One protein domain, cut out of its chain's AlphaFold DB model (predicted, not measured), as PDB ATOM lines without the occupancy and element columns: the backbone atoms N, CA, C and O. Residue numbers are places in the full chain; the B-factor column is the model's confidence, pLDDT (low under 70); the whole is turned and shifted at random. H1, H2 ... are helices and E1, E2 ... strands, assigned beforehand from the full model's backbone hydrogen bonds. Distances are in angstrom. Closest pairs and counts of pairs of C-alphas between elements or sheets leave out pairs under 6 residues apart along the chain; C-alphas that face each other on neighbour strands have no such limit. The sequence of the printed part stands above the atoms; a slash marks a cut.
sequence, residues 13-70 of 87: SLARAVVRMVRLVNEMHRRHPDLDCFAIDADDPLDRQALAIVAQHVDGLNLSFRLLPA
ATOM      1  N   SER A  13      68.920 107.222  67.849       94.00
ATOM      2  CA  SER A  13      69.179 108.664  67.769       94.00
ATOM      3  C   SER A  13      68.877 109.374  69.091       94.00
ATOM      4  O   SER A  13      69.714 110.135  69.577       94.00
ATOM      5  N   LEU A  14      67.734 109.073  69.708       93.38
ATOM      6  CA  LEU A  14      67.325 109.638  70.993       93.38
ATOM      7  C   LEU A  14      68.205 109.126  72.131       93.38
ATOM      8  O   LEU A  14      68.677 109.924  72.932       93.38
ATOM      9  N   ALA A  15      68.520 107.829  72.156       94.00
ATOM     10  CA  ALA A  15      69.447 107.256  73.130       94.00
ATOM     11  C   ALA A  15      70.814 107.964  73.093       94.00
ATOM     12  O   ALA A  15      71.360 108.342  74.131       94.00
ATOM     13  N   ARG A  16      71.353 108.226  71.894       94.06
ATOM     14  CA  ARG A  16      72.596 108.999  71.729       94.06
ATOM     15  C   ARG A  16      72.453 110.435  72.229       94.06
ATOM     16  O   ARG A  16      73.363 110.918  72.903       94.06
ATOM     17  N   ALA A  17      71.346 111.107  71.922       94.44
ATOM     18  CA  ALA A  17      71.085 112.464  72.400       94.44
ATOM     19  C   ALA A  17      71.001 112.515  73.938       94.44
ATOM     20  O   ALA A  17      71.661 113.351  74.556       94.44
ATOM     21  N   VAL A  18      70.319 111.552  74.566       94.12
ATOM     22  CA  VAL A  18      70.242 111.409  76.030       94.12
ATOM     23  C   VAL A  18      71.633 111.222  76.636       94.12
ATOM     24  O   VAL A  18      71.996 111.939  77.567       94.12
ATOM     25  N   VAL A  19      72.463 110.336  76.075       94.25
ATOM     26  CA  VAL A  19      73.848 110.139  76.545       94.25
ATOM     27  C   VAL A  19      74.664 111.430  76.459       94.25
ATOM     28  O   VAL A  19      75.408 111.743  77.392       94.25
ATOM     29  N   ARG A  20      74.536 112.195  75.366       93.12
ATOM     30  CA  ARG A  20      75.215 113.495  75.228       93.12
ATOM     31  C   ARG A  20      74.748 114.487  76.293       93.12
ATOM     32  O   ARG A  20      75.596 115.121  76.915       93.12
ATOM     33  N   MET A  21      73.444 114.566  76.553       92.81
ATOM     34  CA  MET A  21      72.889 115.467  77.567       92.81
ATOM     35  C   MET A  21      73.330 115.097  78.983       92.81
ATOM     36  O   MET A  21      73.779 115.965  79.725       92.81
ATOM     37  N   VAL A  22      73.322 113.811  79.345       93.06
ATOM     38  CA  VAL A  22      73.835 113.356  80.651       93.06
ATOM     39  C   VAL A  22      75.305 113.735  80.831       93.06
ATOM     40  O   VAL A  22      75.710 114.170  81.909       93.06
ATOM     41  N   ARG A  23      76.122 113.597  79.779       93.19
ATOM     42  CA  ARG A  23      77.534 114.005  79.816       93.19
ATOM     43  C   ARG A  23      77.690 115.509  80.006       93.19
ATOM     44  O   ARG A  23      78.495 115.909  80.840       93.19
ATOM     45  N   LEU A  24      76.909 116.309  79.281       91.62
ATOM     46  CA  LEU A  24      76.917 117.765  79.406       91.62
ATOM     47  C   LEU A  24      76.567 118.199  80.834       91.62
ATOM     48  O   LEU A  24      77.336 118.930  81.450       91.62
ATOM     49  N   VAL A  25      75.467 117.689  81.397       90.44
ATOM     50  CA  VAL A  25      75.042 118.042  82.762       90.44
ATOM     51  C   VAL A  25      76.084 117.602  83.793       90.44
ATOM     52  O   VAL A  25      76.414 118.358  84.704       90.44
ATOM     53  N   ASN A  26      76.666 116.410  83.632       91.75
ATOM     54  CA  ASN A  26      77.752 115.953  84.497       91.75
ATOM     55  C   ASN A  26      78.986 116.858  84.421       91.75
ATOM     56  O   ASN A  26      79.611 117.121  85.446       91.75
ATOM     57  N   GLU A  27      79.349 117.333  83.231       92.19
ATOM     58  CA  GLU A  27      80.457 118.271  83.058       92.19
ATOM     59  C   GLU A  27      80.153 119.632  83.701       92.19
ATOM     60  O   GLU A  27      80.994 120.156  84.435       92.19
ATOM     61  N   MET A  28      78.947 120.168  83.501       90.19
ATOM     62  CA  MET A  28      78.505 121.424  84.114       90.19
ATOM     63  C   MET A  28      78.521 121.343  85.640       90.19
ATOM     64  O   MET A  28      79.108 122.205  86.287       90.19
ATOM     65  N   HIS A  29      77.972 120.270  86.210       89.25
ATOM     66  CA  HIS A  29      77.965 120.059  87.654       89.25
ATOM     67  C   HIS A  29      79.376 119.874  88.230       89.25
ATOM     68  O   HIS A  29      79.659 120.323  89.335       89.25
ATOM     69  N   ARG A  30      80.303 119.270  87.474       90.75
ATOM     70  CA  ARG A  30      81.712 119.188  87.889       90.75
ATOM     71  C   ARG A  30      82.418 120.543  87.876       90.75
ATOM     72  O   ARG A  30      83.307 120.746  88.694       90.75
ATOM     73  N   ARG A  31      82.075 121.432  86.938       91.44
ATOM     74  CA  ARG A  31      82.655 122.785  86.850       91.44
ATOM     75  C   ARG A  31      82.034 123.755  87.852       91.44
ATOM     76  O   ARG A  31      82.723 124.653  88.317       91.44
ATOM     77  N   HIS A  32      80.761 123.558  88.173       88.62
ATOM     78  CA  HIS A  32      79.983 124.420  89.052       88.62
ATOM     79  C   HIS A  32      79.230 123.571  90.090       88.62
ATOM     80  O   HIS A  32      78.014 123.403  89.978       88.62
ATOM     81  N   PRO A  33      79.943 122.994  91.076       86.81
ATOM     82  CA  PRO A  33      79.326 122.140  92.088       86.81
ATOM     83  C   PRO A  33      78.398 122.916  93.031       86.81
ATOM     84  O   PRO A  33      77.485 122.321  93.591       86.81
ATOM     85  N   ASP A  34      78.608 124.228  93.166       88.69
ATOM     86  CA  ASP A  34      77.824 125.122  94.026       88.69
ATOM     87  C   ASP A  34      76.489 125.567  93.405       88.69
ATOM     88  O   ASP A  34      75.745 126.314  94.032       88.69
ATOM     89  N   LEU A  35      76.188 125.170  92.161       87.12
ATOM     90  CA  LEU A  35      74.919 125.509  91.519       87.12
ATOM     91  C   LEU A  35      73.856 124.452  91.818       87.12
ATOM     92  O   LEU A  35      73.966 123.298  91.399       87.12
ATOM     93  N   ASP A  36      72.766 124.890  92.439       87.25
ATOM     94  CA  ASP A  36      71.589 124.062  92.720       87.25
ATOM     95  C   ASP A  36      70.667 123.898  91.498       87.25
ATOM     96  O   ASP A  36      69.673 123.170  91.542       87.25
ATOM     97  N   CYS A  37      70.946 124.595  90.395       86.81
ATOM     98  CA  CYS A  37      70.076 124.597  89.227       86.81
ATOM     99  C   CYS A  37      70.840 124.809  87.918       86.81
ATOM    100  O   CYS A  37      71.639 125.737  87.793       86.81
ATOM    101  N   PHE A  38      70.506 124.003  86.909       88.69
ATOM    102  CA  PHE A  38      70.968 124.168  85.534       88.69
ATOM    103  C   PHE A  38      69.775 124.360  84.600       88.69
ATOM    104  O   PHE A  38      68.905 123.493  84.514       88.69
ATOM    105  N   ALA A  39      69.744 125.485  83.889       87.50
ATOM    106  CA  ALA A  39      68.801 125.719  82.803       87.50
ATOM    107  C   ALA A  39      69.493 125.406  81.473       87.50
ATOM    108  O   ALA A  39      70.542 125.979  81.176       87.50
ATOM    109  N   ILE A  40      68.925 124.481  80.697       86.94
ATOM    110  CA  ILE A  40      69.448 124.109  79.378       86.94
ATOM    111  C   ILE A  40      68.373 124.405  78.342       86.94
ATOM    112  O   ILE A  40      67.229 123.965  78.471       86.94
ATOM    113  N   ASP A  41      68.762 125.148  77.313       84.56
ATOM    114  CA  ASP A  41      67.966 125.320  76.108       84.56
ATOM    115  C   ASP A  41      68.471 124.363  75.023       84.56
ATOM    116  O   ASP A  41      69.678 124.169  74.854       84.56
ATOM    117  N   ALA A  42      67.534 123.731  74.326       83.62
ATOM    118  CA  ALA A  42      67.812 122.876  73.187       83.62
ATOM    119  C   ALA A  42      66.952 123.351  72.017       83.62
ATOM    120  O   ALA A  42      65.726 123.405  72.126       83.62
ATOM    121  N   ASP A  43      67.588 123.682  70.895       82.69
ATOM    122  CA  ASP A  43      66.885 124.146  69.697       82.69
ATOM    123  C   ASP A  43      66.275 122.968  68.918       82.69
ATOM    124  O   ASP A  43      65.111 123.003  68.516       82.69
ATOM    125  N   ASP A  44      67.036 121.874  68.804       86.62
ATOM    126  CA  ASP A  44      66.635 120.675  68.075       86.62
ATOM    127  C   ASP A  44      65.562 119.865  68.839       86.62
ATOM    128  O   ASP A  44      65.703 119.617  70.044       86.62
ATOM    129  N   PRO A  45      64.486 119.408  68.169       87.81
ATOM    130  CA  PRO A  45      63.410 118.661  68.818       87.81
ATOM    131  C   PRO A  45      63.876 117.338  69.446       87.81
ATOM    132  O   PRO A  45      63.340 116.944  70.485       87.81
ATOM    133  N   LEU A  46      64.877 116.665  68.867       90.62
ATOM    134  CA  LEU A  46      65.454 115.443  69.430       90.62
ATOM    135  C   LEU A  46      66.196 115.746  70.733       90.62
ATOM    136  O   LEU A  46      66.053 115.010  71.709       90.62
ATOM    137  N   ASP A  47      66.964 116.836  70.761       90.62
ATOM    138  CA  ASP A  47      67.696 117.257  71.955       90.62
ATOM    139  C   ASP A  47      66.739 117.776  73.046       90.62
ATOM    140  O   ASP A  47      66.965 117.494  74.222       90.62
ATOM    141  N   ARG A  48      65.612 118.414  72.689       89.56
ATOM    142  CA  ARG A  48      64.531 118.737  73.647       89.56
ATOM    143  C   ARG A  48      63.935 117.486  74.274       89.56
ATOM    144  O   ARG A  48      63.747 117.430  75.489       89.56
ATOM    145  N   GLN A  49      63.648 116.474  73.457       90.62
ATOM    146  CA  GLN A  49      63.107 115.211  73.948       90.62
ATOM    147  C   GLN A  49      64.121 114.488  74.846       90.62
ATOM    148  O   GLN A  49      63.758 113.988  75.911       90.62
ATOM    149  N   ALA A  50      65.400 114.496  74.468       92.62
ATOM    150  CA  ALA A  50      66.474 113.971  75.300       92.62
ATOM    151  C   ALA A  50      66.589 114.725  76.631       92.62
ATOM    152  O   ALA A  50      66.679 114.097  77.686       92.62
ATOM    153  N   LEU A  51      66.536 116.057  76.599       92.00
ATOM    154  CA  LEU A  51      66.605 116.901  77.787       92.00
ATOM    155  C   LEU A  51      65.434 116.636  78.739       92.00
ATOM    156  O   LEU A  51      65.650 116.534  79.942       92.00
ATOM    157  N   ALA A  52      64.221 116.450  78.215       90.25
ATOM    158  CA  ALA A  52      63.051 116.094  79.016       90.25
ATOM    159  C   ALA A  52      63.200 114.728  79.712       90.25
ATOM    160  O   ALA A  52      62.780 114.574  80.860       90.25
ATOM    161  N   ILE A  53      63.816 113.739  79.053       91.88
ATOM    162  CA  ILE A  53      64.120 112.432  79.662       91.88
ATOM    163  C   ILE A  53      65.156 112.596  80.779       91.88
ATOM    164  O   ILE A  53      64.968 112.081  81.879       91.88
ATOM    165  N   VAL A  54      66.234 113.344  80.522       92.31
ATOM    166  CA  VAL A  54      67.288 113.579  81.521       92.31
ATOM    167  C   VAL A  54      66.758 114.373  82.714       92.31
ATOM    168  O   VAL A  54      67.086 114.034  83.846       92.31
ATOM    169  N   ALA A  55      65.918 115.384  82.493       90.44
ATOM    170  CA  ALA A  55      65.333 116.188  83.564       90.44
ATOM    171  C   ALA A  55      64.462 115.341  84.500       90.44
ATOM    172  O   ALA A  55      64.640 115.400  85.712       90.44
ATOM    173  N   GLN A  56      63.595 114.490  83.941       90.19
ATOM    174  CA  GLN A  56      62.795 113.547  84.730       90.19
ATOM    175  C   GLN A  56      63.670 112.541  85.484       90.19
ATOM    176  O   GLN A  56      63.402 112.231  86.642       90.19
ATOM    177  N   HIS A  57      64.739 112.051  84.851       90.88
ATOM    178  CA  HIS A  57      65.677 111.148  85.510       90.88
ATOM    179  C   HIS A  57      66.375 111.820  86.701       90.88
ATOM    180  O   HIS A  57      66.463 111.226  87.769       90.88
ATOM    181  N   VAL A  58      66.834 113.063  86.536       89.31
ATOM    182  CA  VAL A  58      67.477 113.857  87.596       89.31
ATOM    183  C   VAL A  58      66.521 114.128  88.755       89.31
ATOM    184  O   VAL A  58      66.925 113.966  89.906       89.31
ATOM    185  N   ASP A  59      65.268 114.484  88.466       88.06
ATOM    186  CA  ASP A  59      64.239 114.717  89.487       88.06
ATOM    187  C   ASP A  59      64.001 113.461  90.347       88.06
ATOM    188  O   ASP A  59      63.943 113.534  91.574       88.06
ATOM    189  N   GLY A  60      64.014 112.278  89.720       87.25
ATOM    190  CA  GLY A  60      63.891 110.993  90.414       87.25
ATOM    191  C   GLY A  60      65.110 110.565  91.245       87.25
ATOM    192  O   GLY A  60      65.000 109.637  92.045       87.25
ATOM    193  N   LEU A  61      66.270 111.208  91.084       85.19
ATOM    194  CA  LEU A  61      67.526 110.808  91.736       85.19
ATOM    195  C   LEU A  61      67.817 111.543  93.054       85.19
ATOM    196  O   LEU A  61      68.867 111.310  93.651       85.19
ATOM    197  N   ASN A  62      66.904 112.405  93.516       83.31
ATOM    198  CA  ASN A  62      67.034 113.189  94.753       83.31
ATOM    199  C   ASN A  62      68.414 113.872  94.890       83.31
ATOM    200  O   ASN A  62      69.071 113.802  95.932       83.31
ATOM    201  N   LEU A  63      68.886 114.472  93.793       83.75
ATOM    202  CA  LEU A  63      70.186 115.135  93.717       83.75
ATOM    203  C   LEU A  63      70.138 116.539  94.331       83.75
ATOM    204  O   LEU A  63      69.087 117.168  94.422       83.75
ATOM    205  N   SER A  64      71.312 117.062  94.694       83.75
ATOM    206  CA  SER A  64      71.485 118.416  95.244       83.75
ATOM    207  C   SER A  64      71.209 119.543  94.243       83.75
ATOM    208  O   SER A  64      71.266 120.705  94.617       83.75
ATOM    209  N   PHE A  65      70.934 119.219  92.980       86.75
ATOM    210  CA  PHE A  65      70.624 120.199  91.949       86.75
ATOM    211  C   PHE A  65      69.451 119.743  91.089       86.75
ATOM    212  O   PHE A  65      69.159 118.550  90.978       86.75
ATOM    213  N   ARG A  66      68.809 120.709  90.432       86.12
ATOM    214  CA  ARG A  66      67.688 120.491  89.513       86.12
ATOM    215  C   ARG A  66      68.070 120.839  88.082       86.12
ATOM    216  O   ARG A  66      68.891 121.724  87.838       86.12
ATOM    217  N   LEU A  67      67.444 120.148  87.134       88.25
ATOM    218  CA  LEU A  67      67.580 120.430  85.710       88.25
ATOM    219  C   LEU A  67      66.274 121.028  85.191       88.25
ATOM    220  O   LEU A  67      65.228 120.383  85.257       88.25
ATOM    221  N   LEU A  68      66.339 122.252  84.677       86.19
ATOM    222  CA  LEU A  68      65.196 122.952  84.109       86.19
ATOM    223  C   LEU A  68      65.301 122.930  82.579       86.19
ATOM    224  O   LEU A  68      66.144 123.642  82.022       86.19
ATOM    225  N   PRO A  69      64.479 122.126  81.879       79.62
ATOM    226  CA  PRO A  69      64.345 122.263  80.439       79.62
ATOM    227  C   PRO A  69      63.702 123.616  80.126       79.62
ATOM    228  O   PRO A  69      62.663 123.956  80.698       79.62
ATOM    229  N   ALA A  70      64.310 124.397  79.232       68.56
ATOM    230  CA  ALA A  70      63.688 125.630  78.765       68.56
ATOM    231  C   ALA A  70      62.324 125.311  78.117       68.56
ATOM    232  O   ALA A  70      62.215 124.337  77.361       68.56
TER     233      ALA A  70
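Overview. This is residues 13 to 70 of the 87 residues of an uncharacterized protein of Rhodospirillum centenum (strain ATCC 51521 / SW) (UniProt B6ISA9). Two helices, H1 and H2, pack on each other at a steep angle, crossing nearer to their first residues than to their last, and a small sheet of two short parallel strands covers one side of the pair, E2 over H2 and E1 toward H1. The printed part has 58 residues, with two named helices and two named strands in the order H1, E1, H2, E2, and its class is mostly helix. It is compact, with a radius of gyration of the C-alphas of 10.7 A, and spans 31 by 22 by 18 A.

Along the chain. H1, residues 13 to 31, begins at C-alpha 13 at (69.179, 108.664, 67.769) and is 27.3 A long. E1 is residues 37 to 40. H2, residues 45 to 60, begins at C-alpha 45 at (63.410, 118.661, 68.818) and is 22.9 A long. E2, residues 66 to 69, ends at C-alpha 69 at (64.345, 122.263, 80.439).

Arrangement. H1 and H2 touch, with the closest C-alphas, those of Val 18 and Ala 50, 4.6 A apart. They run the same way at a steep tilt of 56 degrees. In both helices every O i to N i+4 pair is within hydrogen-bond range. E1, H2 and E2 form a strand-helix-strand unit, two parallel neighbour strands with a helix between them along the chain, and its crossover is right-handed. N 38 and O 66, at 2.9 A, and N 68 and O 38, at 2.9 A, are within hydrogen-bond range across E1 and E2. The closest C-alphas of H2 and E2, those of Ala 55 and Leu 67, are 5.3 A apart. Those of H1 and E1, Val 25 and Phe 38, are 7.9 A apart. H1 and E2 are only just apart, at 8.4 A.

Size, cuts and confidence. The C-alphas of Ser 13 and Asp 34, the two farthest apart, are 32.2 A from each other. The printed part has no cut, and its three links are tight. The mean pLDDT of the printed part is 89.0, and residue 70 is under 70.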